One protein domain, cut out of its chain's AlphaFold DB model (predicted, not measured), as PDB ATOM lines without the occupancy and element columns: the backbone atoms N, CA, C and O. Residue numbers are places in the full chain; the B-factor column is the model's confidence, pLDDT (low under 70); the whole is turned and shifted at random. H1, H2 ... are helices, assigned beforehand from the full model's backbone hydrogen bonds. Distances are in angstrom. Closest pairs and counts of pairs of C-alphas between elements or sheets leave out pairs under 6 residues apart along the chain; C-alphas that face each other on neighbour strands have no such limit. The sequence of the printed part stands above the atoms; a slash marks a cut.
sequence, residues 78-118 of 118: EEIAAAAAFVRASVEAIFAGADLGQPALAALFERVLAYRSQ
ATOM      1  N   GLU A  78      30.741   3.306  -1.069       79.44
ATOM      2  CA  GLU A  78      29.358   3.746  -0.853       79.44
ATOM      3  C   GLU A  78      28.516   2.658  -0.171       79.44
ATOM      4  O   GLU A  78      27.823   2.931   0.811       79.44
ATOM      5  N   GLU A  79      28.621   1.405  -0.620       79.94
ATOM      6  CA  GLU A  79      27.948   0.265   0.014       79.94
ATOM      7  C   GLU A  79      28.485  -0.013   1.423       79.94
ATOM      8  O   GLU A  79      27.724  -0.387   2.319       79.94
ATOM      9  N   ILE A  80      29.786   0.192   1.647       80.44
ATOM     10  CA  ILE A  80      30.401   0.081   2.974       80.44
ATOM     11  C   ILE A  80      29.857   1.170   3.903       80.44
ATOM     12  O   ILE A  80      29.460   0.864   5.029       80.44
ATOM     13  N   ALA A  81      29.784   2.420   3.440       80.88
ATOM     14  CA  ALA A  81      29.238   3.529   4.216       80.88
ATOM     15  C   ALA A  81      27.749   3.322   4.543       80.88
ATOM     16  O   ALA A  81      27.331   3.534   5.684       80.88
ATOM     17  N   ALA A  82      26.960   2.843   3.577       82.44
ATOM     18  CA  ALA A  82      25.550   2.520   3.778       82.44
ATOM     19  C   ALA A  82      25.362   1.381   4.797       82.44
ATOM     20  O   ALA A  82      24.537   1.492   5.708       82.44
ATOM     21  N   ALA A  83      26.163   0.315   4.701       82.31
ATOM     22  CA  ALA A  83      26.141  -0.783   5.664       82.31
ATOM     23  C   ALA A  83      26.542  -0.318   7.073       82.31
ATOM     24  O   ALA A  83      25.882  -0.673   8.049       82.31
ATOM     25  N   ALA A  84      27.576   0.522   7.190       82.44
ATOM     26  CA  ALA A  84      28.000   1.093   8.465       82.44
ATOM     27  C   ALA A  84      26.906   1.978   9.086       82.44
ATOM     28  O   ALA A  84      26.641   1.882  10.285       82.44
ATOM     29  N   ALA A  85      26.223   2.793   8.275       84.38
ATOM     30  CA  ALA A  85      25.102   3.611   8.727       84.38
ATOM     31  C   ALA A  85      23.931   2.751   9.231       84.38
ATOM     32  O   ALA A  85      23.381   3.037  10.295       84.38
ATOM     33  N   PHE A  86      23.594   1.672   8.516       87.38
ATOM     34  CA  PHE A  86      22.554   0.729   8.929       87.38
ATOM     35  C   PHE A  86      22.899   0.014  10.244       87.38
ATOM     36  O   PHE A  86      22.064  -0.084  11.148       87.38
ATOM     37  N   VAL A  87      24.143  -0.461  10.374       86.81
ATOM     38  CA  VAL A  87      24.635  -1.102  11.600       86.81
ATOM     39  C   VAL A  87      24.568  -0.130  12.769       86.81
ATOM     40  O   VAL A  87      24.049  -0.494  13.822       86.81
ATOM     41  N   ARG A  88      25.037   1.107  12.583       85.88
ATOM     42  CA  ARG A  88      24.988   2.139  13.619       85.88
ATOM     43  C   ARG A  88      23.556   2.408  14.073       85.88
ATOM     44  O   ARG A  88      23.299   2.310  15.265       85.88
ATOM     45  N   ALA A  89      22.627   2.630  13.143       87.19
ATOM     46  CA  ALA A  89      21.216   2.846  13.470       87.19
ATOM     47  C   ALA A  89      20.612   1.660  14.248       87.19
ATOM     48  O   ALA A  89      19.864   1.844  15.206       87.19
ATOM     49  N   SER A  90      20.977   0.428  13.881       89.19
ATOM     50  CA  SER A  90      20.529  -0.773  14.596       89.19
ATOM     51  C   SER A  90      21.103  -0.861  16.014       89.19
ATOM     52  O   SER A  90      20.407  -1.281  16.936       89.19
ATOM     53  N   VAL A  91      22.370  -0.489  16.208       86.81
ATOM     54  CA  VAL A  91      23.003  -0.466  17.536       86.81
ATOM     55  C   VAL A  91      22.400   0.649  18.391       86.81
ATOM     56  O   VAL A  91      22.032   0.391  19.531       86.81
ATOM     57  N   GLU A  92      22.199   1.845  17.843       89.25
ATOM     58  CA  GLU A  92      21.506   2.945  18.526       89.25
ATOM     59  C   GLU A  92      20.103   2.531  18.988       89.25
ATOM     60  O   GLU A  92      19.741   2.779  20.134       89.25
ATOM     61  N   ALA A  93      19.343   1.812  18.154       90.06
ATOM     62  CA  ALA A  93      18.026   1.300  18.530       90.06
ATOM     63  C   ALA A  93      18.076   0.304  19.707       90.06
ATOM     64  O   ALA A  93      17.218   0.347  20.585       90.06
ATOM     65  N   ILE A  94      19.089  -0.572  19.764       88.31
ATOM     66  CA  ILE A  94      19.282  -1.516  20.883       88.31
ATOM     67  C   ILE A  94      19.592  -0.769  22.187       88.31
ATOM     68  O   ILE A  94      19.125  -1.163  23.253       88.31
ATOM     69  N   PHE A  95      20.364   0.313  22.100       88.88
ATOM     70  CA  PHE A  95      20.771   1.127  23.245       88.88
ATOM     71  C   PHE A  95      19.835   2.317  23.509       88.88
ATOM     72  O   PHE A  95      20.127   3.123  24.385       88.88
ATOM     73  N   ALA A  96      18.692   2.423  22.825       87.62
ATOM     74  CA  ALA A  96      17.807   3.592  22.905       87.62
ATOM     75  C   ALA A  96      17.268   3.884  24.321       87.62
ATOM     76  O   ALA A  96      16.928   5.022  24.628       87.62
ATOM     77  N   GLY A  97      17.192   2.867  25.185       85.12
ATOM     78  CA  GLY A  97      16.815   3.006  26.599       85.12
ATOM     79  C   GLY A  97      17.993   3.006  27.578       85.12
ATOM     80  O   GLY A  97      17.772   3.003  28.786       85.12
ATOM     81  N   ALA A  98      19.232   2.946  27.087       85.75
ATOM     82  CA  ALA A  98      20.430   2.901  27.913       85.75
ATOM     83  C   ALA A  98      20.928   4.315  28.236       85.75
ATOM     84  O   ALA A  98      20.968   5.196  27.378       85.75
ATOM     85  N   ASP A  99      21.374   4.518  29.473       85.38
ATOM     86  CA  ASP A  99      22.055   5.746  29.867       85.38
ATOM     87  C   ASP A  99      23.528   5.683  29.442       85.38
ATOM     88  O   ASP A  99      24.387   5.152  30.148       85.38
ATOM     89  N   LEU A 100      23.820   6.228  28.259       81.62
ATOM     90  CA  LEU A 100      25.185   6.338  27.735       81.62
ATOM     91  C   LEU A 100      26.039   7.375  28.488       81.62
ATOM     92  O   LEU A 100      27.231   7.488  28.215       81.62
ATOM     93  N   GLY A 101      25.475   8.104  29.460       83.94
ATOM     94  CA  GLY A 101      26.251   8.867  30.437       83.94
ATOM     95  C   GLY A 101      27.012   7.966  31.414       83.94
ATOM     96  O   GLY A 101      28.008   8.394  32.001       83.94
ATOM     97  N   GLN A 102      26.604   6.698  31.557       92.56
ATOM     98  CA  GLN A 102      27.341   5.713  32.342       92.56
ATOM     99  C   GLN A 102      28.530   5.166  31.540       92.56
ATOM    100  O   GLN A 102      28.342   4.560  30.481       92.56
ATOM    101  N   PRO A 103      29.765   5.273  32.062       87.38
ATOM    102  CA  PRO A 103      30.971   4.938  31.306       87.38
ATOM    103  C   PRO A 103      31.037   3.461  30.892       87.38
ATOM    104  O   PRO A 103      31.571   3.141  29.832       87.38
ATOM    105  N   ALA A 104      30.461   2.553  31.685       87.94
ATOM    106  CA  ALA A 104      30.407   1.131  31.349       87.94
ATOM    107  C   ALA A 104      29.483   0.841  30.151       87.94
ATOM    108  O   ALA A 104      29.827   0.032  29.291       87.94
ATOM    109  N   LEU A 105      28.332   1.519  30.073       88.00
ATOM    110  CA  LEU A 105      27.385   1.366  28.966       88.00
ATOM    111  C   LEU A 105      27.902   2.034  27.691       88.00
ATOM    112  O   LEU A 105      27.796   1.437  26.623       88.00
ATOM    113  N   ALA A 106      28.542   3.201  27.804       87.81
ATOM    114  CA  ALA A 106      29.230   3.844  26.685       87.81
ATOM    115  C   ALA A 106      30.346   2.952  26.115       87.81
ATOM    116  O   ALA A 106      30.415   2.730  24.908       87.81
ATOM    117  N   ALA A 107      31.181   2.363  26.979       88.81
ATOM    118  CA  ALA A 107      32.231   1.443  26.546       88.81
ATOM    119  C   ALA A 107      31.663   0.194  25.853       88.81
ATOM    120  O   ALA A 107      32.229  -0.279  24.866       88.81
ATOM    121  N   LEU A 108      30.540  -0.338  26.347       89.25
ATOM    122  CA  LEU A 108      29.857  -1.465  25.717       89.25
ATOM    123  C   LEU A 108      29.285  -1.086  24.344       89.25
ATOM    124  O   LEU A 108      29.467  -1.846  23.395       89.25
ATOM    125  N   PHE A 109      28.639   0.077  24.228       88.69
ATOM    126  CA  PHE A 109      28.120   0.600  22.964       88.69
ATOM    127  C   PHE A 109      29.225   0.686  21.905       88.69
ATOM    128  O   PHE A 109      29.097   0.090  20.836       88.69
ATOM    129  N   GLU A 110      30.351   1.321  22.239       87.12
ATOM    130  CA  GLU A 110      31.501   1.450  21.337       87.12
ATOM    131  C   GLU A 110      32.064   0.085  20.929       87.12
ATOM    132  O   GLU A 110      32.367  -0.159  19.761       87.12
ATOM    133  N   ARG A 111      32.154  -0.861  21.874       87.19
ATOM    134  CA  ARG A 111      32.639  -2.218  21.593       87.19
ATOM    135  C   ARG A 111      31.719  -2.965  20.628       87.19
ATOM    136  O   ARG A 111      32.200  -3.651  19.727       87.19
ATOM    137  N   VAL A 112      30.405  -2.839  20.813       86.75
ATOM    138  CA  VAL A 112      29.394  -3.473  19.955       86.75
ATOM    139  C   VAL A 112      29.396  -2.841  18.567       86.75
ATOM    140  O   VAL A 112      29.350  -3.567  17.572       86.75
ATOM    141  N   LEU A 113      29.493  -1.512  18.490       86.25
ATOM    142  CA  LEU A 113      29.574  -0.791  17.226       86.25
ATOM    143  C   LEU A 113      30.837  -1.189  16.453       86.25
ATOM    144  O   LEU A 113      30.745  -1.546  15.277       86.25
ATOM    145  N   ALA A 114      31.993  -1.222  17.119       82.94
ATOM    146  CA  ALA A 114      33.264  -1.626  16.524       82.94
ATOM    147  C   ALA A 114      33.248  -3.076  16.024       82.94
ATOM    148  O   ALA A 114      33.807  -3.357  14.972       82.94
ATOM    149  N   TYR A 115      32.599  -3.997  16.743       81.88
ATOM    150  CA  TYR A 115      32.492  -5.397  16.326       81.88
ATOM    151  C   TYR A 115      31.583  -5.579  15.103       81.88
ATOM    152  O   TYR A 115      31.899  -6.352  14.204       81.88
ATOM    153  N   ARG A 116      30.446  -4.872  15.054       77.56
ATOM    154  CA  ARG A 116      29.447  -5.037  13.983       77.56
ATOM    155  C   ARG A 116      29.748  -4.250  12.708       77.56
ATOM    156  O   ARG A 116      29.090  -4.489  11.701       77.56
ATOM    157  N   SER A 117      30.685  -3.307  12.755       74.06
ATOM    158  CA  SER A 117      31.100  -2.499  11.599       74.06
ATOM    159  C   SER A 117      32.315  -3.064  10.846       74.06
ATOM    160  O   SER A 117      32.780  -2.422   9.902       74.06
ATOM    161  N   GLN A 118      32.816  -4.243  11.243       64.25
ATOM    162  CA  GLN A 118      33.907  -4.955  10.559       64.25
ATOM    163  C   GLN A 118      33.468  -5.614   9.246       64.25
ATOM    164  O   GLN A 118      32.323  -6.116   9.162       64.25
TER     165      GLN A 118
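This is residues 78 to 118 of the 118 residues of an uncharacterized protein of Rhodocyclus tenuis (UniProt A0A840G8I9). Two helices make a helical hairpin: H1 runs one way, the chain turns through a loop of residues 95 to 102, and H2 folds back along the later part of H1, leaving the first residues of H1 uncovered. The printed part has 41 residues, with H1 then H2 along the chain and no named strand; the class is all helix. It is only just compact, close to loose, with a radius of gyration of the C-alphas of 10.8 A, and spans 33 by 17 by 11 A, only just a rod.

H1, residues 78 to 94, touches H2, residues 103 to 116, with residues 87 to 91 alone. Their closest C-alphas, those of Arg 88 and Leu 113, are 6.5 A apart. They run opposite ways at a tilt of 36 degrees, only just steep. In both helices every O i to N i+4 pair is within hydrogen-bond range.

H1 measures 24.5 A from C-alpha 78 at (29.358, 3.746, -0.853) to C-alpha 94. H2 measures 20.0 A and ends with C-alpha 116 at (29.447, -5.037, 13.983).

The two C-alphas farthest apart, those of Glu 78 and Gln 102, are 33.3 A apart. The printed part has no cut, and the link from H1 to H2 is short, with 8 residues. Mean pLDDT of the printed part is 84.9; residue 118, the chain's last, is under 70.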